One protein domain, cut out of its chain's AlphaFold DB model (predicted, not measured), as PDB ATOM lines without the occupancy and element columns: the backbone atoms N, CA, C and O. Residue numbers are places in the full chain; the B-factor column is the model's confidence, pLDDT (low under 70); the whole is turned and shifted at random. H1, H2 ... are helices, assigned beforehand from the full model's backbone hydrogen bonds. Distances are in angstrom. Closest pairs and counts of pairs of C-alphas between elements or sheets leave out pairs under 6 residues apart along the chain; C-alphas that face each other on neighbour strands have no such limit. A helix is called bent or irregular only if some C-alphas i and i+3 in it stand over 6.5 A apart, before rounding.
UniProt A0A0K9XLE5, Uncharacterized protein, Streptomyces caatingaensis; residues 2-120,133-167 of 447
ATOM      1  N   VAL A   2     278.323 290.813 223.795       90.06
ATOM      2  CA  VAL A   2     279.358 291.862 223.909       90.06
ATOM      3  C   VAL A   2     279.665 292.237 225.366       90.06
ATOM      4  O   VAL A   2     280.806 292.098 225.776       90.06
ATOM      5  N   GLU A   3     278.656 292.565 226.181       93.62
ATOM      6  CA  GLU A   3     278.883 292.909 227.601       93.62
ATOM      7  C   GLU A   3     279.530 291.776 228.421       93.62
ATOM      8  O   GLU A   3     280.392 292.018 229.259       93.62
ATOM      9  N   GLU A   4     279.129 290.517 228.200       95.06
ATOM     10  CA  GLU A   4     279.746 289.372 228.891       95.06
ATOM     11  C   GLU A   4     281.195 289.165 228.433       95.06
ATOM     12  O   GLU A   4     282.051 288.811 229.237       95.06
ATOM     13  N   TRP A   5     281.484 289.412 227.155       97.19
ATOM     14  CA  TRP A   5     282.842 289.351 226.626       97.19
ATOM     15  C   TRP A   5     283.739 290.448 227.209       97.19
ATOM     16  O   TRP A   5     284.867 290.162 227.603       97.19
ATOM     17  N   GLU A   6     283.237 291.678 227.326       97.44
ATOM     18  CA  GLU A   6     283.954 292.789 227.963       97.44
ATOM     19  C   GLU A   6     284.286 292.468 229.424       97.44
ATOM     20  O   GLU A   6     285.450 292.551 229.814       97.44
ATOM     21  N   ARG A   7     283.317 291.960 230.198       97.56
ATOM     22  CA  ARG A   7     283.568 291.498 231.576       97.56
ATOM     23  C   ARG A   7     284.585 290.357 231.632       97.56
ATOM     24  O   ARG A   7     285.397 290.302 232.554       97.56
ATOM     25  N   ALA A   8     284.569 289.439 230.663       98.06
ATOM     26  CA  ALA A   8     285.572 288.378 230.583       98.06
ATOM     27  C   ALA A   8     286.975 288.938 230.311       98.06
ATOM     28  O   ALA A   8     287.940 288.455 230.903       98.06
ATOM     29  N   CYS A   9     287.083 289.973 229.472       97.56
ATOM     30  CA  CYS A   9     288.336 290.672 229.182       97.56
ATOM     31  C   CYS A   9     288.883 291.422 230.398       97.56
ATOM     32  O   CYS A   9     290.083 291.346 230.675       97.56
ATOM     33  N   GLU A  10     288.016 292.109 231.140       96.94
ATOM     34  CA  GLU A  10     288.373 292.797 232.383       96.94
ATOM     35  C   GLU A  10     288.915 291.802 233.414       96.94
ATOM     36  O   GLU A  10     290.073 291.912 233.824       96.94
ATOM     37  N   ARG A  11     288.151 290.747 233.728       98.00
ATOM     38  CA  ARG A  11     288.585 289.707 234.677       98.00
ATOM     39  C   ARG A  11     289.839 288.972 234.211       98.00
ATOM     40  O   ARG A  11     290.721 288.674 235.013       98.00
ATOM     41  N   GLY A  12     289.947 288.679 232.915       97.94
ATOM     42  CA  GLY A  12     291.141 288.066 232.336       97.94
ATOM     43  C   GLY A  12     292.384 288.941 232.503       97.94
ATOM     44  O   GLY A  12     293.461 288.427 232.801       97.94
ATOM     45  N   SER A  13     292.234 290.260 232.379       96.56
ATOM     46  CA  SER A  13     293.317 291.231 232.577       96.56
ATOM     47  C   SER A  13     293.722 291.369 234.045       96.56
ATOM     48  O   SER A  13     294.913 291.439 234.344       96.56
ATOM     49  N   GLU A  14     292.759 291.358 234.968       96.25
ATOM     50  CA  GLU A  14     293.017 291.357 236.415       96.25
ATOM     51  C   GLU A  14     293.809 290.117 236.850       96.25
ATOM     52  O   GLU A  14     294.823 290.228 237.544       96.25
ATOM     53  N   VAL A  15     293.404 288.934 236.379       97.19
ATOM     54  CA  VAL A  15     294.113 287.682 236.678       97.19
ATOM     55  C   VAL A  15     295.508 287.677 236.051       97.19
ATOM     56  O   VAL A  15     296.475 287.338 236.731       97.19
ATOM     57  N   ALA A  16     295.654 288.109 234.793       95.81
ATOM     58  CA  ALA A  16     296.960 288.198 234.132       95.81
ATOM     59  C   ALA A  16     297.945 289.103 234.893       95.81
ATOM     60  O   ALA A  16     299.122 288.755 235.040       95.81
ATOM     61  N   ALA A  17     297.463 290.235 235.420       90.56
ATOM     62  CA  ALA A  17     298.274 291.185 236.180       90.56
ATOM     63  C   ALA A  17     298.887 290.578 237.450       90.56
ATOM     64  O   ALA A  17     299.969 291.003 237.849       90.56
ATOM     65  N   SER A  18     298.250 289.561 238.041       85.94
ATOM     66  CA  SER A  18     298.744 288.886 239.253       85.94
ATOM     67  C   SER A  18     300.059 288.125 239.035       85.94
ATOM     68  O   SER A  18     300.730 287.774 240.000       85.94
ATOM     69  N   TYR A  19     300.432 287.854 237.779       86.00
ATOM     70  CA  TYR A  19     301.662 287.137 237.430       86.00
ATOM     71  C   TYR A  19     302.591 287.939 236.517       86.00
ATOM     72  O   TYR A  19     303.798 287.959 236.737       86.00
ATOM     73  N   LEU A  20     302.047 288.616 235.503       83.00
ATOM     74  CA  LEU A  20     302.850 289.367 234.532       83.00
ATOM     75  C   LEU A  20     303.085 290.832 234.937       83.00
ATOM     76  O   LEU A  20     303.907 291.503 234.316       83.00
ATOM     77  N   GLY A  21     302.363 291.337 235.943       85.06
ATOM     78  CA  GLY A  21     302.218 292.774 236.170       85.06
ATOM     79  C   GLY A  21     301.375 293.442 235.076       85.06
ATOM     80  O   GLY A  21     301.064 292.838 234.050       85.06
ATOM     81  N   LYS A  22     300.970 294.699 235.284       83.62
ATOM     82  CA  LYS A  22     300.298 295.481 234.233       83.62
ATOM     83  C   LYS A  22     301.352 296.078 233.292       83.62
ATOM     84  O   LYS A  22     302.310 296.667 233.790       83.62
ATOM     85  N   PRO A  23     301.203 295.953 231.962       79.25
ATOM     86  CA  PRO A  23     302.136 296.570 231.029       79.25
ATOM     87  C   PRO A  23     302.000 298.098 231.044       79.25
ATOM     88  O   PRO A  23     300.891 298.626 231.111       79.25
ATOM     89  N   ASP A  24     303.129 298.801 230.913       75.81
ATOM     90  CA  ASP A  24     303.156 300.265 230.768       75.81
ATOM     91  C   ASP A  24     302.625 300.725 229.396       75.81
ATOM     92  O   ASP A  24     302.051 301.808 229.274       75.81
ATOM     93  N   ASP A  25     302.827 299.917 228.344       77.50
ATOM     94  CA  ASP A  25     302.283 300.182 227.007       77.50
ATOM     95  C   ASP A  25     300.864 299.597 226.907       77.50
ATOM     96  O   ASP A  25     300.700 298.383 227.075       77.50
ATOM     97  N   PRO A  26     299.839 300.403 226.571       68.81
ATOM     98  CA  PRO A  26     298.474 299.915 226.378       68.81
ATOM     99  C   PRO A  26     298.340 298.868 225.261       68.81
ATOM    100  O   PRO A  26     297.362 298.123 225.248       68.81
ATOM    101  N   ARG A  27     299.300 298.776 224.329       70.62
ATOM    102  CA  ARG A  27     299.350 297.704 223.320       70.62
ATOM    103  C   ARG A  27     299.764 296.351 223.902       70.62
ATOM    104  O   ARG A  27     299.462 295.326 223.300       70.62
ATOM    105  N   GLY A  28     300.410 296.346 225.069       79.06
ATOM    106  CA  GLY A  28     300.900 295.148 225.740       79.06
ATOM    107  C   GLY A  28     302.027 294.432 224.989       79.06
ATOM    108  O   GLY A  28     302.514 294.873 223.949       79.06
ATOM    109  N   THR A  29     302.460 293.300 225.541       84.31
ATOM    110  CA  THR A  29     303.351 292.354 224.856       84.31
ATOM    111  C   THR A  29     302.545 291.232 224.205       84.31
ATOM    112  O   THR A  29     301.332 291.098 224.420       84.31
ATOM    113  N   TRP A  30     303.220 290.388 223.422       89.44
ATOM    114  CA  TRP A  30     302.607 289.169 222.904       89.44
ATOM    115  C   TRP A  30     302.120 288.261 224.041       89.44
ATOM    116  O   TRP A  30     300.986 287.789 224.006       89.44
ATOM    117  N   GLU A  31     302.937 288.080 225.085       88.44
ATOM    118  CA  GLU A  31     302.623 287.263 226.262       88.44
ATOM    119  C   GLU A  31     301.384 287.787 226.987       88.44
ATOM    120  O   GLU A  31     300.474 287.016 227.287       88.44
ATOM    121  N   TRP A  32     301.321 289.101 227.216       92.44
ATOM    122  CA  TRP A  32     300.160 289.740 227.828       92.44
ATOM    123  C   TRP A  32     298.895 289.496 227.002       92.44
ATOM    124  O   TRP A  32     297.871 289.068 227.534       92.44
ATOM    125  N   THR A  33     298.965 289.704 225.686       93.94
ATOM    126  CA  THR A  33     297.823 289.525 224.773       93.94
ATOM    127  C   THR A  33     297.351 288.070 224.716       93.94
ATOM    128  O   THR A  33     296.144 287.810 224.716       93.94
ATOM    129  N   ALA A  34     298.291 287.122 224.709       94.62
ATOM    130  CA  ALA A  34     298.010 285.693 224.727       94.62
ATOM    131  C   ALA A  34     297.358 285.262 226.046       94.62
ATOM    132  O   ALA A  34     296.272 284.687 226.029       94.62
ATOM    133  N   VAL A  35     297.976 285.592 227.184       96.44
ATOM    134  CA  VAL A  35     297.488 285.207 228.514       96.44
ATOM    135  C   VAL A  35     296.121 285.822 228.796       96.44
ATOM    136  O   VAL A  35     295.191 285.097 229.148       96.44
ATOM    137  N   THR A  36     295.947 287.126 228.565       97.19
ATOM    138  CA  THR A  36     294.637 287.780 228.726       97.19
ATOM    139  C   THR A  36     293.591 287.182 227.794       97.19
ATOM    140  O   THR A  36     292.472 286.921 228.230       97.19
ATOM    141  N   GLY A  37     293.944 286.893 226.537       97.50
ATOM    142  CA  GLY A  37     293.053 286.243 225.581       97.50
ATOM    143  C   GLY A  37     292.571 284.875 226.062       97.50
ATOM    144  O   GLY A  37     291.370 284.624 226.069       97.50
ATOM    145  N   ILE A  38     293.490 284.015 226.504       98.50
ATOM    146  CA  ILE A  38     293.184 282.672 227.018       98.50
ATOM    147  C   ILE A  38     292.284 282.750 228.252       98.50
ATOM    148  O   ILE A  38     291.259 282.067 228.315       98.50
ATOM    149  N   LEU A  39     292.622 283.617 229.210       98.50
ATOM    150  CA  LEU A  39     291.827 283.815 230.422       98.50
ATOM    151  C   LEU A  39     290.416 284.318 230.087       98.50
ATOM    152  O   LEU A  39     289.439 283.779 230.599       98.50
ATOM    153  N   SER A  40     290.296 285.278 229.166       98.44
ATOM    154  CA  SER A  40     289.006 285.828 228.725       98.44
ATOM    155  C   SER A  40     288.142 284.774 228.034       98.44
ATOM    156  O   SER A  40     286.964 284.632 228.352       98.44
ATOM    157  N   MET A  41     288.724 283.983 227.124       98.50
ATOM    158  CA  MET A  41     288.018 282.881 226.458       98.50
ATOM    159  C   MET A  41     287.524 281.841 227.468       98.50
ATOM    160  O   MET A  41     286.387 281.383 227.374       98.50
ATOM    161  N   THR A  42     288.351 281.513 228.463       98.50
ATOM    162  CA  THR A  42     288.001 280.551 229.514       98.50
ATOM    163  C   THR A  42     286.865 281.088 230.389       98.50
ATOM    164  O   THR A  42     285.861 280.403 230.576       98.50
ATOM    165  N   PHE A  43     286.957 282.339 230.854       98.50
ATOM    166  CA  PHE A  43     285.894 282.989 231.625       98.50
ATOM    167  C   PHE A  43     284.574 283.071 230.858       98.50
ATOM    168  O   PHE A  43     283.530 282.729 231.410       98.50
ATOM    169  N   ALA A  44     284.606 283.488 229.591       98.00
ATOM    170  CA  ALA A  44     283.410 283.581 228.758       98.00
ATOM    171  C   ALA A  44     282.760 282.205 228.537       98.00
ATOM    172  O   ALA A  44     281.534 282.078 228.595       98.00
ATOM    173  N   ALA A  45     283.566 281.163 228.322       97.69
ATOM    174  CA  ALA A  45     283.069 279.813 228.090       97.69
ATOM    175  C   ALA A  45     282.428 279.216 229.351       97.69
ATOM    176  O   ALA A  45     281.325 278.672 229.280       97.69
ATOM    177  N   LEU A  46     283.072 279.383 230.511       97.75
ATOM    178  CA  LEU A  46     282.534 278.954 231.807       97.75
ATOM    179  C   LEU A  46     281.309 279.772 232.225       97.75
ATOM    180  O   LEU A  46     280.324 279.223 232.709       97.75
ATOM    181  N   GLY A  47     281.313 281.079 231.969       97.25
ATOM    182  CA  GLY A  47     280.161 281.936 232.242       97.25
ATOM    183  C   GLY A  47     278.921 281.522 231.447       97.25
ATOM    184  O   GLY A  47     277.802 281.671 231.929       97.25
ATOM    185  N   LYS A  48     279.105 280.943 230.252       96.00
ATOM    186  CA  LYS A  48     278.007 280.409 229.435       96.00
ATOM    187  C   LYS A  48     277.463 279.072 229.952       96.00
ATOM    188  O   LYS A  48     276.306 278.760 229.674       96.00
ATOM    189  N   SER A  49     278.262 278.284 230.676       91.38
ATOM    190  CA  SER A  49     277.832 276.992 231.227       91.38
ATOM    191  C   SER A  49     277.172 277.096 232.607       91.38
ATOM    192  O   SER A  49     276.481 276.161 233.010       91.38
ATOM    193  N   ILE A  50     277.329 278.223 233.314       92.62
ATOM    194  CA  ILE A  50     276.829 278.427 234.683       92.62
ATOM    195  C   ILE A  50     275.701 279.475 234.705       92.62
ATOM    196  O   ILE A  50     275.772 280.518 234.055       92.62
ATOM    197  N   GLN A  51     274.654 279.229 235.503       81.44
ATOM    198  CA  GLN A  51     273.592 280.206 235.783       81.44
ATOM    199  C   GLN A  51     274.142 281.350 236.655       81.44
ATOM    200  O   GLN A  51     274.028 281.336 237.874       81.44
ATOM    201  N   GLY A  52     274.796 282.325 236.031       88.69
ATOM    202  CA  GLY A  52     275.427 283.452 236.726       88.69
ATOM    203  C   GLY A  52     276.373 284.276 235.853       88.69
ATOM    204  O   GLY A  52     276.807 285.348 236.270       88.69
ATOM    205  N   GLY A  53     276.662 283.807 234.634       95.88
ATOM    206  CA  GLY A  53     277.503 284.529 233.688       95.88
ATOM    207  C   GLY A  53     278.961 284.576 234.132       95.88
ATOM    208  O   GLY A  53     279.397 283.838 235.019       95.88
ATOM    209  N   VAL A  54     279.728 285.473 233.516       96.81
ATOM    210  CA  VAL A  54     281.169 285.588 233.775       96.81
ATOM    211  C   VAL A  54     281.471 285.921 235.237       96.81
ATOM    212  O   VAL A  54     282.459 285.428 235.772       96.81
ATOM    213  N   GLY A  55     280.629 286.708 235.913       95.81
ATOM    214  CA  GLY A  55     280.846 287.116 237.307       95.81
ATOM    215  C   GLY A  55     280.786 285.967 238.322       95.81
ATOM    216  O   GLY A  55     281.425 286.049 239.367       95.81
ATOM    217  N   ALA A  56     280.075 284.881 238.008       97.25
ATOM    218  CA  ALA A  56     279.936 283.727 238.897       97.25
ATOM    219  C   ALA A  56     281.102 282.724 238.800       97.25
ATOM    220  O   ALA A  56     281.200 281.816 239.622       97.25
ATOM    221  N   VAL A  57     281.992 282.868 237.812       98.06
ATOM    222  CA  VAL A  57     283.117 281.943 237.618       98.06
ATOM    223  C   VAL A  57     284.186 282.184 238.692       98.06
ATOM    224  O   VAL A  57     284.839 283.233 238.712       98.06
ATOM    225  N   GLY A  58     284.381 281.218 239.589       97.75
ATOM    226  CA  GLY A  58     285.429 281.260 240.611       97.75
ATOM    227  C   GLY A  58     286.834 281.039 240.036       97.75
ATOM    228  O   GLY A  58     287.001 280.351 239.030       97.75
ATOM    229  N   LEU A  59     287.861 281.590 240.699       98.12
ATOM    230  CA  LEU A  59     289.267 281.387 240.306       98.12
ATOM    231  C   LEU A  59     289.700 279.920 240.397       98.12
ATOM    232  O   LEU A  59     290.550 279.489 239.624       98.12
ATOM    233  N   GLY A  60     289.107 279.151 241.309       98.19
ATOM    234  CA  GLY A  60     289.390 277.727 241.425       98.19
ATOM    235  C   GLY A  60     288.875 276.913 240.233       98.19
ATOM    236  O   GLY A  60     289.640 276.158 239.643       98.19
ATOM    237  N   SER A  61     287.640 277.156 239.780       98.19
ATOM    238  CA  SER A  61     287.114 276.537 238.555       98.19
ATOM    239  C   SER A  61     287.906 276.952 237.310       98.19
ATOM    240  O   SER A  61     288.263 276.105 236.489       98.19
ATOM    241  N   LEU A  62     288.270 278.238 237.198       98.50
ATOM    242  CA  LEU A  62     289.183 278.714 236.153       98.50
ATOM    243  C   LEU A  62     290.493 277.913 236.156       98.50
ATOM    244  O   LEU A  62     290.922 277.425 235.111       98.50
ATOM    245  N   LEU A  63     291.116 277.779 237.330       98.00
ATOM    246  CA  LEU A  63     292.381 277.077 237.488       98.00
ATOM    247  C   LEU A  63     292.259 275.592 237.112       98.00
ATOM    248  O   LEU A  63     293.075 275.109 236.327       98.00
ATOM    249  N   TRP A  64     291.220 274.905 237.598       98.31
ATOM    250  CA  TRP A  64     290.954 273.495 237.288       98.31
ATOM    251  C   TRP A  64     290.872 273.258 235.776       98.31
ATOM    252  O   TRP A  64     291.486 272.328 235.253       98.31
ATOM    253  N   HIS A  65     290.164 274.133 235.055       98.31
ATOM    254  CA  HIS A  65     290.003 274.024 233.605       98.31
ATOM    255  C   HIS A  65     291.291 274.298 232.823       98.31
ATOM    256  O   HIS A  65     291.543 273.616 231.829       98.31
ATOM    257  N   LEU A  66     292.119 275.248 233.264       97.94
ATOM    258  CA  LEU A  66     293.414 275.523 232.632       97.94
ATOM    259  C   LEU A  66     294.413 274.374 232.836       97.94
ATOM    260  O   LEU A  66     295.202 274.088 231.939       97.94
ATOM    261  N   GLN A  67     294.356 273.670 233.974       96.69
ATOM    262  CA  GLN A  67     295.225 272.516 234.253       96.69
ATOM    263  C   GLN A  67     294.982 271.321 233.330       96.69
ATOM    264  O   GLN A  67     295.885 270.512 233.136       96.69
ATOM    265  N   GLN A  68     293.797 271.227 232.722       97.44
ATOM    266  CA  GLN A  68     293.498 270.191 231.729       97.44
ATOM    267  C   GLN A  68     294.212 270.436 230.382       97.44
ATOM    268  O   GLN A  68     294.163 269.598 229.481       97.44
ATOM    269  N   GLY A  69     294.880 271.585 230.234       96.75
ATOM    270  CA  GLY A  69     295.707 271.919 229.086       96.75
ATOM    271  C   GLY A  69     294.934 272.464 227.877       96.75
ATOM    272  O   GLY A  69     293.703 272.593 227.886       96.75
ATOM    273  N   PRO A  70     295.656 272.792 226.791       96.56
ATOM    274  CA  PRO A  70     295.091 273.516 225.652       96.56
ATOM    275  C   PRO A  70     294.044 272.711 224.869       96.56
ATOM    276  O   PRO A  70     293.079 273.281 224.358       96.56
ATOM    277  N   GLY A  71     294.171 271.379 224.810       96.88
ATOM    278  CA  GLY A  71     293.178 270.515 224.161       96.88
ATOM    279  C   GLY A  71     291.804 270.584 224.835       96.88
ATOM    280  O   GLY A  71     290.781 270.687 224.155       96.88
ATOM    281  N   HIS A  72     291.778 270.608 226.171       97.56
ATOM    282  CA  HIS A  72     290.547 270.806 226.936       97.56
ATOM    283  C   HIS A  72     289.966 272.203 226.712       97.56
ATOM    284  O   HIS A  72     288.766 272.337 226.476       97.56
ATOM    285  N   LEU A  73     290.811 273.241 226.712       97.62
ATOM    286  CA  LEU A  73     290.382 274.616 226.449       97.62
ATOM    287  C   LEU A  73     289.713 274.765 225.073       97.62
ATOM    288  O   LEU A  73     288.682 275.424 224.961       97.62
ATOM    289  N   ARG A  74     290.244 274.105 224.036       97.81
ATOM    290  CA  ARG A  74     289.619 274.058 222.704       97.81
ATOM    291  C   ARG A  74     288.207 273.467 222.771       97.81
ATOM    292  O   ARG A  74     287.275 274.064 222.247       97.81
ATOM    293  N   GLY A  75     288.017 272.356 223.483       97.69
ATOM    294  CA  GLY A  75     286.682 271.792 223.719       97.69
ATOM    295  C   GLY A  75     285.765 272.729 224.517       97.69
ATOM    296  O   GLY A  75     284.581 272.857 224.211       97.69
ATOM    297  N   LEU A  76     286.320 273.432 225.506       97.56
ATOM    298  CA  LEU A  76     285.581 274.350 226.368       97.56
ATOM    299  C   LEU A  76     285.006 275.549 225.596       97.56
ATOM    300  O   LEU A  76     283.891 275.973 225.891       97.56
ATOM    301  N   VAL A  77     285.717 276.077 224.594       97.88
ATOM    302  CA  VAL A  77     285.273 277.256 223.821       97.88
ATOM    303  C   VAL A  77     284.292 276.937 222.688       97.88
ATOM    304  O   VAL A  77     283.781 277.865 222.060       97.88
ATOM    305  N   VAL A  78     283.974 275.662 222.433       97.69
ATOM    306  CA  VAL A  78     282.994 275.238 221.410       97.69
ATOM    307  C   VAL A  78     281.685 276.036 221.465       97.69
ATOM    308  O   VAL A  78     281.248 276.519 220.421       97.69
ATOM    309  N   PRO A  79     281.051 276.265 222.633       96.56
ATOM    310  CA  PRO A  79     279.814 277.035 222.689       96.56
ATOM    311  C   PRO A  79     279.980 278.498 222.261       96.56
ATOM    312  O   PRO A  79     278.973 279.148 221.985       96.56
ATOM    313  N   LEU A  80     281.198 279.044 222.263       95.81
ATOM    314  CA  LEU A  80     281.481 280.427 221.878       95.81
ATOM    315  C   LEU A  80     281.717 280.566 220.374       95.81
ATOM    316  O   LEU A  80     281.130 281.446 219.757       95.81
ATOM    317  N   VAL A  81     282.553 279.698 219.797       96.06
ATOM    318  CA  VAL A  81     283.053 279.851 218.414       96.06
ATOM    319  C   VAL A  81     282.589 278.745 217.457       96.06
ATOM    320  O   VAL A  81     282.804 278.835 216.253       96.06
ATOM    321  N   GLY A  82     281.930 277.703 217.970       96.00
ATOM    322  CA  GLY A  82     281.517 276.519 217.218       96.00
ATOM    323  C   GLY A  82     282.633 275.485 217.038       96.00
ATOM    324  O   GLY A  82     283.822 275.808 217.048       96.00
ATOM    325  N   ASP A  83     282.240 274.224 216.829       96.06
ATOM    326  CA  ASP A  83     283.145 273.060 216.778       96.06
ATOM    327  C   ASP A  83     284.306 273.231 215.795       96.06
ATOM    328  O   ASP A  83     285.465 272.960 216.113       96.06
ATOM    329  N   ARG A  84     283.997 273.712 214.585       93.94
ATOM    330  CA  ARG A  84     284.982 273.840 213.506       93.94
ATOM    331  C   ARG A  84     286.101 274.818 213.861       93.94
ATOM    332  O   ARG A  84     287.257 274.525 213.578       93.94
ATOM    333  N   LEU A  85     285.762 275.969 214.445       94.19
ATOM    334  CA  LEU A  85     286.753 276.972 214.839       94.19
ATOM    335  C   LEU A  85     287.502 276.554 216.101       94.19
ATOM    336  O   LEU A  85     288.711 276.741 216.174       94.19
ATOM    337  N   ALA A  86     286.811 275.951 217.068       96.00
ATOM    338  CA  ALA A  86     287.410 275.448 218.298       96.00
ATOM    339  C   ALA A  86     288.525 274.415 218.034       96.00
ATOM    340  O   ALA A  86     289.609 274.486 218.618       96.00
ATOM    341  N   ALA A  87     288.291 273.486 217.104       93.00
ATOM    342  CA  ALA A  87     289.277 272.483 216.704       93.00
ATOM    343  C   ALA A  87     290.327 273.006 215.701       93.00
ATOM    344  O   ALA A  87     291.334 272.339 215.464       93.00
ATOM    345  N   GLY A  88     290.086 274.166 215.085       90.81
ATOM    346  CA  GLY A  88     290.908 274.707 214.010       90.81
ATOM    347  C   GLY A  88     292.207 275.366 214.478       90.81
ATOM    348  O   GLY A  88     292.326 275.870 215.595       90.81
ATOM    349  N   THR A  89     293.162 275.409 213.556       89.81
ATOM    350  CA  THR A  89     294.392 276.210 213.598       89.81
ATOM    351  C   THR A  89     294.476 276.934 212.252       89.81
ATOM    352  O   THR A  89     294.042 276.373 211.244       89.81
ATOM    353  N   ASP A  90     294.948 278.183 212.224       86.88
ATOM    354  CA  ASP A  90     295.076 278.992 210.990       86.88
ATOM    355  C   ASP A  90     293.795 279.141 210.158       86.88
ATOM    356  O   ASP A  90     293.799 279.120 208.924       86.88
ATOM    357  N   SER A  91     292.656 279.309 210.829       85.69
ATOM    358  CA  SER A  91     291.404 279.585 210.122       85.69
ATOM    359  C   SER A  91     291.428 280.978 209.480       85.69
ATOM    360  O   SER A  91     291.850 281.955 210.095       85.69
ATOM    361  N   VAL A  92     290.952 281.077 208.233       80.62
ATOM    362  CA  VAL A  92     290.939 282.336 207.470       80.62
ATOM    363  C   VAL A  92     289.822 283.252 207.998       80.62
ATOM    364  O   VAL A  92     288.653 282.862 207.891       80.62
ATOM    365  N   PRO A  93     290.127 284.464 208.510       77.44
ATOM    366  CA  PRO A  93     289.136 285.345 209.143       77.44
ATOM    367  C   PRO A  93     287.898 285.643 208.284       77.44
ATOM    368  O   PRO A  93     286.768 285.568 208.774       77.44
ATOM    369  N   ASP A  94     288.095 285.883 206.985       75.00
ATOM    370  CA  ASP A  94     287.020 286.221 206.038       75.00
ATOM    371  C   ASP A  94     286.033 285.068 205.814       75.00
ATOM    372  O   ASP A  94     284.884 285.281 205.438       75.00
ATOM    373  N   THR A  95     286.458 283.826 206.066       74.06
ATOM    374  CA  THR A  95     285.615 282.637 205.858       74.06
ATOM    375  C   THR A  95     284.672 282.352 207.022       74.06
ATOM    376  O   THR A  95     283.786 281.508 206.892       74.06
ATOM    377  N   VAL A  96     284.854 283.042 208.152       76.81
ATOM    378  CA  VAL A  96     284.124 282.785 209.402       76.81
ATOM    379  C   VAL A  96     283.428 284.023 209.973       76.81
ATOM    380  O   VAL A  96     282.903 283.965 211.078       76.81
ATOM    381  N   GLY A  97     283.400 285.136 209.229       76.50
ATOM    382  CA  GLY A  97     282.714 286.361 209.655       76.50
ATOM    383  C   GLY A  97     283.373 287.060 210.850       76.50
ATOM    384  O   GLY A  97     282.688 287.703 211.636       76.50
ATOM    385  N   ALA A  98     284.696 286.937 211.003       76.12
ATOM    386  CA  ALA A  98     285.415 287.421 212.186       76.12
ATOM    387  C   ALA A  98     285.408 288.948 212.372       76.12
ATOM    388  O   ALA A  98     285.673 289.418 213.474       76.12
ATOM    389  N   ALA A  99     285.147 289.720 211.314       72.75
ATOM    390  CA  ALA A  99     285.228 291.181 211.349       72.75
ATOM    391  C   ALA A  99     284.237 291.820 212.341       72.75
ATOM    392  O   ALA A  99     284.549 292.862 212.914       72.75
ATOM    393  N   ASP A 100     283.092 291.172 212.577       86.31
ATOM    394  CA  ASP A 100     282.006 291.713 213.400       86.31
ATOM    395  C   ASP A 100     281.884 291.032 214.780       86.31
ATOM    396  O   ASP A 100     281.089 291.471 215.612       86.31
ATOM    397  N   ASP A 101     282.667 289.978 215.048       92.81
ATOM    398  CA  ASP A 101     282.615 289.219 216.302       92.81
ATOM    399  C   ASP A 101     283.973 289.250 217.040       92.81
ATOM    400  O   ASP A 101     284.920 288.550 216.655       92.81
ATOM    401  N   PRO A 102     284.090 290.026 218.138       94.19
ATOM    402  CA  PRO A 102     285.345 290.159 218.873       94.19
ATOM    403  C   PRO A 102     285.791 288.859 219.564       94.19
ATOM    404  O   PRO A 102     286.990 288.684 219.800       94.19
ATOM    405  N   VAL A 103     284.867 287.939 219.865       95.94
ATOM    406  CA  VAL A 103     285.180 286.631 220.463       95.94
ATOM    407  C   VAL A 103     285.845 285.741 219.417       95.94
ATOM    408  O   VAL A 103     286.910 285.169 219.664       95.94
ATOM    409  N   VAL A 104     285.263 285.677 218.215       95.56
ATOM    410  CA  VAL A 104     285.835 284.932 217.082       95.56
ATOM    411  C   VAL A 104     287.186 285.520 216.684       95.56
ATOM    412  O   VAL A 104     288.152 284.771 216.539       95.56
ATOM    413  N   ALA A 105     287.299 286.847 216.576       93.62
ATOM    414  CA  ALA A 105     288.558 287.514 216.255       93.62
ATOM    415  C   ALA A 105     289.667 287.180 217.268       93.62
ATOM    416  O   ALA A 105     290.796 286.866 216.877       93.62
ATOM    417  N   ARG A 106     289.351 287.182 218.574       95.75
ATOM    418  CA  ARG A 106     290.316 286.799 219.613       95.75
ATOM    419  C   ARG A 106     290.730 285.336 219.493       95.75
ATOM    420  O   ARG A 106     291.917 285.040 219.609       95.75
ATOM    421  N   TRP A 107     289.789 284.428 219.250       96.75
ATOM    422  CA  TRP A 107     290.103 283.008 219.093       96.75
ATOM    423  C   TRP A 107     290.982 282.730 217.868       96.75
ATOM    424  O   TRP A 107     291.948 281.974 217.959       96.75
ATOM    425  N   LEU A 108     290.716 283.389 216.738       94.75
ATOM    426  CA  LEU A 108     291.570 283.300 215.551       94.75
ATOM    427  C   LEU A 108     292.993 283.791 215.831       94.75
ATOM    428  O   LEU A 108     293.958 283.140 215.436       94.75
ATOM    429  N   TRP A 109     293.138 284.897 216.564       93.75
ATOM    430  CA  TRP A 109     294.453 285.379 216.991       93.75
ATOM    431  C   TRP A 109     295.184 284.357 217.872       93.75
ATOM    432  O   TRP A 109     296.391 284.171 217.733       93.75
ATOM    433  N   LEU A 110     294.463 283.676 218.768       95.00
ATOM    434  CA  LEU A 110     295.038 282.680 219.673       95.00
ATOM    435  C   LEU A 110     295.421 281.369 218.969       95.00
ATOM    436  O   LEU A 110     296.353 280.700 219.412       95.00
ATOM    437  N   THR A 111     294.706 281.006 217.903       95.38
ATOM    438  CA  THR A 111     294.852 279.729 217.185       95.38
ATOM    439  C   THR A 111     295.682 279.810 215.906       95.38
ATOM    440  O   THR A 111     295.930 278.770 215.298       95.38
ATOM    441  N   ARG A 112     296.113 280.995 215.465       91.12
ATOM    442  CA  ARG A 112     297.020 281.090 214.313       91.12
ATOM    443  C   ARG A 112     298.420 280.609 214.672       91.12
ATOM    444  O   ARG A 112     298.898 280.861 215.779       91.12
ATOM    445  N   THR A 113     299.070 279.952 213.726       87.75
ATOM    446  CA  THR A 113     300.499 279.704 213.770       87.75
ATOM    447  C   THR A 113     301.252 280.986 213.500       87.75
ATOM    448  O   THR A 113     300.778 281.986 212.946       87.75
ATOM    449  N   TRP A 114     302.469 280.951 213.982       79.81
ATOM    450  CA  TRP A 114     303.284 282.104 214.190       79.81
ATOM    451  C   TRP A 114     304.594 281.846 213.437       79.81
ATOM    452  O   TRP A 114     305.208 280.815 213.672       79.81
ATOM    453  N   PRO A 115     305.031 282.692 212.486       70.38
ATOM    454  CA  PRO A 115     306.181 282.352 211.648       70.38
ATOM    455  C   PRO A 115     307.433 282.020 212.472       70.38
ATOM    456  O   PRO A 115     307.869 282.835 213.289       70.38
ATOM    457  N   GLU A 116     308.011 280.840 212.238       65.44
ATOM    458  CA  GLU A 116     309.290 280.428 212.821       65.44
ATOM    459  C   GLU A 116     310.371 281.424 212.377       65.44
ATOM    460  O   GLU A 116     310.495 281.764 211.196       65.44
ATOM    461  N   ALA A 117     311.112 281.979 213.331       57.72
ATOM    462  CA  ALA A 117     312.132 282.964 213.023       57.72
ATOM    463  C   ALA A 117     313.260 282.323 212.193       57.72
ATOM    464  O   ALA A 117     314.039 281.529 212.712       57.72
ATOM    465  N   ALA A 118     313.441 282.752 210.940       42.16
ATOM    466  CA  ALA A 118     314.794 282.835 210.398       42.16
ATOM    467  C   ALA A 118     315.551 283.871 211.257       42.16
ATOM    468  O   ALA A 118     315.055 284.978 211.478       42.16
ATOM    469  N   TYR A 119     316.674 283.451 211.832       49.72
ATOM    470  CA  TYR A 119     317.396 284.099 212.929       49.72
ATOM    471  C   TYR A 119     317.641 285.621 212.810       49.72
ATOM    472  O   TYR A 119     317.840 286.168 211.730       49.72
ATOM    473  N   ALA A 120     317.680 286.231 214.001       43.66
ATOM    474  CA  ALA A 120     318.266 287.477 214.530       43.66
ATOM    475  C   ALA A 120     319.090 288.480 213.678       43.66
ATOM    476  O   ALA A 120     319.295 289.588 214.168       43.66
ATOM    477  N   ASP A 133     301.578 291.262 214.734       70.94
ATOM    478  CA  ASP A 133     300.811 292.521 214.694       70.94
ATOM    479  C   ASP A 133     301.572 293.718 215.309       70.94
ATOM    480  O   ASP A 133     300.982 294.715 215.724       70.94
ATOM    481  N   GLY A 134     302.904 293.625 215.376       68.25
ATOM    482  CA  GLY A 134     303.783 294.622 215.985       68.25
ATOM    483  C   GLY A 134     304.044 294.438 217.470       68.25
ATOM    484  O   GLY A 134     304.690 295.296 218.071       68.25
ATOM    485  N   LEU A 135     303.596 293.326 218.052       71.44
ATOM    486  CA  LEU A 135     303.873 292.977 219.439       71.44
ATOM    487  C   LEU A 135     305.267 292.355 219.580       71.44
ATOM    488  O   LEU A 135     305.715 291.554 218.762       71.44
ATOM    489  N   GLN A 136     305.969 292.703 220.656       65.00
ATOM    490  CA  GLN A 136     307.225 292.039 220.993       65.00
ATOM    491  C   GLN A 136     306.938 290.699 221.674       65.00
ATOM    492  O   GLN A 136     306.114 290.634 222.587       65.00
ATOM    493  N   ARG A 137     307.640 289.650 221.227       69.50
ATOM    494  CA  ARG A 137     307.666 288.335 221.871       69.50
ATOM    495  C   ARG A 137     308.997 288.138 222.589       69.50
ATOM    496  O   ARG A 137     310.080 288.225 222.000       69.50
ATOM    497  N   VAL A 138     308.882 287.890 223.876       63.97
ATOM    498  CA  VAL A 138     309.939 287.836 224.878       63.97
ATOM    499  C   VAL A 138     310.392 286.384 225.060       63.97
ATOM    500  O   VAL A 138     311.583 286.085 225.002       63.97
ATOM    501  N   TYR A 139     309.442 285.450 225.161       61.91
ATOM    502  CA  TYR A 139     309.725 284.038 225.436       61.91
ATOM    503  C   TYR A 139     309.408 283.106 224.257       61.91
ATOM    504  O   TYR A 139     308.401 283.259 223.562       61.91
ATOM    505  N   ARG A 140     310.271 282.089 224.070       60.81
ATOM    506  CA  ARG A 140     310.173 281.045 223.025       60.81
ATOM    507  C   ARG A 140     309.984 281.621 221.613       60.81
ATOM    508  O   ARG A 140     309.043 281.259 220.912       60.81
ATOM    509  N   ARG A 141     310.868 282.536 221.204       58.41
ATOM    510  CA  ARG A 141     310.784 283.263 219.919       58.41
ATOM    511  C   ARG A 141     310.726 282.346 218.697       58.41
ATOM    512  O   ARG A 141     310.083 282.697 217.715       58.41
ATOM    513  N   GLU A 142     311.370 281.191 218.787       64.94
ATOM    514  CA  GLU A 142     311.409 280.169 217.741       64.94
ATOM    515  C   GLU A 142     310.156 279.283 217.642       64.94
ATOM    516  O   GLU A 142     310.053 278.525 216.690       64.94
ATOM    517  N   HIS A 143     309.191 279.342 218.565       73.44
ATOM    518  CA  HIS A 143     308.090 278.368 218.556       73.44
ATOM    519  C   HIS A 143     306.918 278.838 217.677       73.44
ATOM    520  O   HIS A 143     306.285 279.843 218.033       73.44
ATOM    521  N   PRO A 144     306.587 278.131 216.577       82.81
ATOM    522  CA  PRO A 144     305.539 278.561 215.657       82.81
ATOM    523  C   PRO A 144     304.122 278.209 216.116       82.81
ATOM    524  O   PRO A 144     303.142 278.620 215.493       82.81
ATOM    525  N   ASP A 145     304.012 277.432 217.188       88.38
ATOM    526  CA  ASP A 145     302.740 276.911 217.670       88.38
ATOM    527  C   ASP A 145     301.801 278.037 218.108       88.38
ATOM    528  O   ASP A 145     302.255 279.092 218.575       88.38
ATOM    529  N   PRO A 146     300.483 277.811 217.996       92.50
ATOM    530  CA  PRO A 146     299.484 278.782 218.395       92.50
ATOM    531  C   PRO A 146     299.662 279.318 219.814       92.50
ATOM    532  O   PRO A 146     300.094 278.621 220.737       92.50
ATOM    533  N   ALA A 147     299.251 280.572 220.011       92.81
ATOM    534  CA  ALA A 147     299.340 281.220 221.316       92.81
ATOM    535  C   ALA A 147     298.536 280.467 222.382       92.81
ATOM    536  O   ALA A 147     298.961 280.433 223.530       92.81
ATOM    537  N   VAL A 148     297.412 279.840 222.013       95.81
ATOM    538  CA  VAL A 148     296.632 279.000 222.932       95.81
ATOM    539  C   VAL A 148     297.433 277.797 223.428       95.81
ATOM    540  O   VAL A 148     297.359 277.467 224.606       95.81
ATOM    541  N   ASP A 149     298.249 277.179 222.579       93.19
ATOM    542  CA  ASP A 149     298.956 275.947 222.926       93.19
ATOM    543  C   ASP A 149     300.183 276.237 223.813       93.19
ATOM    544  O   ASP A 149     300.476 275.482 224.735       93.19
ATOM    545  N   ILE A 150     300.848 277.381 223.609       89.69
ATOM    546  CA  ILE A 150     302.019 277.799 224.403       89.69
ATOM    547  C   ILE A 150     301.617 278.610 225.643       89.69
ATOM    548  O   ILE A 150     302.186 278.456 226.721       89.69
ATOM    549  N   GLY A 151     300.660 279.522 225.489       93.19
ATOM    550  CA  GLY A 151     300.270 280.488 226.513       93.19
ATOM    551  C   GLY A 151     299.374 279.910 227.606       93.19
ATOM    552  O   GLY A 151     299.203 280.566 228.633       93.19
ATOM    553  N   THR A 152     298.815 278.704 227.422       96.12
ATOM    554  CA  THR A 152     297.950 278.067 228.432       96.12
ATOM    555  C   THR A 152     298.701 277.837 229.742       96.12
ATOM    556  O   THR A 152     298.155 278.137 230.801       96.12
ATOM    557  N   ASP A 153     299.975 277.437 229.695       91.12
ATOM    558  CA  ASP A 153     300.798 277.269 230.902       91.12
ATOM    559  C   ASP A 153     301.009 278.595 231.650       91.12
ATOM    560  O   ASP A 153     301.043 278.636 232.878       91.12
ATOM    561  N   TRP A 154     301.117 279.719 230.940       92.38
ATOM    562  CA  TRP A 154     301.256 281.031 231.580       92.38
ATOM    563  C   TRP A 154     299.929 281.568 232.106       92.38
ATOM    564  O   TRP A 154     299.901 282.171 233.176       92.38
ATOM    565  N   ALA A 155     298.822 281.313 231.404       96.69
ATOM    566  CA  ALA A 155     297.486 281.582 231.925       96.69
ATOM    567  C   ALA A 155     297.216 280.764 233.196       96.69
ATOM    568  O   ALA A 155     296.667 281.288 234.164       96.69
ATOM    569  N   LEU A 156     297.685 279.515 233.232       95.88
ATOM    570  CA  LEU A 156     297.661 278.660 234.409       95.88
ATOM    571  C   LEU A 156     298.471 279.258 235.573       95.88
ATOM    572  O   LEU A 156     297.998 279.249 236.712       95.88
ATOM    573  N   MET A 157     299.670 279.792 235.311       91.75
ATOM    574  CA  MET A 157     300.473 280.486 236.331       91.75
ATOM    575  C   MET A 157     299.778 281.752 236.846       91.75
ATOM    576  O   MET A 157     299.762 281.987 238.054       91.75
ATOM    577  N   ALA A 158     299.144 282.527 235.963       93.94
ATOM    578  CA  ALA A 158     298.370 283.708 236.339       93.94
ATOM    579  C   ALA A 158     297.161 283.364 237.223       93.94
ATOM    580  O   ALA A 158     296.977 283.971 238.277       93.94
ATOM    581  N   ALA A 159     296.384 282.342 236.849       97.31
ATOM    582  CA  ALA A 159     295.267 281.854 237.657       97.31
ATOM    583  C   ALA A 159     295.733 281.335 239.029       97.31
ATOM    584  O   ALA A 159     295.102 281.631 240.042       97.31
ATOM    585  N   ASN A 160     296.867 280.625 239.079       95.19
ATOM    586  CA  ASN A 160     297.493 280.190 240.331       95.19
ATOM    587  C   ASN A 160     297.870 281.364 241.237       95.19
ATOM    588  O   ASN A 160     297.556 281.341 242.429       95.19
ATOM    589  N   ALA A 161     298.544 282.377 240.688       87.88
ATOM    590  CA  ALA A 161     298.955 283.558 241.439       87.88
ATOM    591  C   ALA A 161     297.732 284.285 242.017       87.88
ATOM    592  O   ALA A 161     297.666 284.500 243.225       87.88
ATOM    593  N   ALA A 162     296.718 284.552 241.187       94.19
ATOM    594  CA  ALA A 162     295.480 285.201 241.618       94.19
ATOM    595  C   ALA A 162     294.737 284.399 242.703       94.19
ATOM    596  O   ALA A 162     294.272 284.961 243.693       94.19
ATOM    597  N   LEU A 163     294.646 283.072 242.556       96.44
ATOM    598  CA  LEU A 163     294.001 282.217 243.551       96.44
ATOM    599  C   LEU A 163     294.767 282.196 244.882       96.44
ATOM    600  O   LEU A 163     294.147 282.191 245.943       96.44
ATOM    601  N   THR A 164     296.102 282.208 244.825       93.12
ATOM    602  CA  THR A 164     296.971 282.252 246.013       93.12
ATOM    603  C   THR A 164     296.762 283.540 246.800       93.12
ATOM    604  O   THR A 164     296.641 283.483 248.021       93.12
ATOM    605  N   LEU A 165     296.646 284.679 246.109       88.06
ATOM    606  CA  LEU A 165     296.288 285.957 246.730       88.06
ATOM    607  C   LEU A 165     294.911 285.879 247.400       88.06
ATOM    608  O   LEU A 165     294.758 286.268 248.552       88.06
ATOM    609  N   GLN A 166     293.916 285.314 246.707       94.12
ATOM    610  CA  GLN A 166     292.541 285.244 247.206       94.12
ATOM    611  C   GLN A 166     292.368 284.315 248.420       94.12
ATOM    612  O   GLN A 166     291.627 284.644 249.344       94.12
ATOM    613  N   ARG A 167     292.957 283.114 248.387       94.44
ATOM    614  CA  ARG A 167     292.708 282.051 249.384       94.44
ATOM    615  C   ARG A 167     293.819 281.915 250.427       94.44
ATOM    616  O   ARG A 167     293.694 281.099 251.341       94.44
TER     617      ARG A 167
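Overview. This is residues 2 to 120 and 133 to 167 of the 447 residues of an uncharacterized protein of Streptomyces caatingaensis (UniProt A0A0K9XLE5). H2 runs through the middle of a crossed packing of helices, with H1 and H4 on opposite sides of it and H3 and H7 also set round it. The longest helix, H8, crosses H2 close to a right angle. The printed part has 154 residues with eight named helices, H1 to H8 in chain order, and no named strand: all helix. It is compact, with a radius of gyration of the C-alphas of 14.8 A and spans of 46 by 34 by 28 A.

Arrangement. H8, residues 147 to 167, has a kink of 33 degrees near residue 154 and is only just irregular, C-alphas 150 and 153 being 6.6 A apart. Its residues 147 to 155 touch the hub H2, residues 30 to 49, only just about perpendicular at 72 degrees; the closest C-alphas, Val 35 and Ala 155, are 5.0 A apart. H1, residues 2 to 20, touches H2 at a steep tilt of 49 degrees, opposite ways, closest at C-alphas Ala 8 and Ser 40, 4.7 A. H3, residues 59 to 67, touches H8 at a shallow tilt of 31 degrees, closest at C-alphas Leu 66 and Leu 156, 5.6 A. H4, residues 69 to 76, touches H2, closest at C-alphas Leu 76 and Ala 45, 6.3 A. H7, residues 102 to 111, touches H2, closest at C-alphas Arg 106 and Gly 37, 6.6 A. H5, residues 78 to 81, touches H7; H6, residues 83 to 86, only just touches H4, with 3 pairs of C-alphas within 8 A. Every O i to N i+4 pair is within hydrogen-bond range in H2, H3, H4 and H7, against 13 of 15 in H1 and 15 of 17 in H8; H5 and H6 are too short for such a pair.

Along the chain. H8 is 28.9 A long, H2 28.8 A and H1 25.9 A. H1 begins at C-alpha 2 (279.358, 291.862, 223.909); H8 ends at C-alpha 167 (292.708, 282.051, 249.384).

Size, cuts and confidence. The farthest C-alphas, Gln 51 and Ala 120, are 50.0 A apart. Residues 121 to 132 are not printed, a gap of 18.2 A between C-alphas 120 and 133. The link from H6 to H7 is long. pLDDT is under 70 at residues 26, 116 to 120, 134 and 136 to 142.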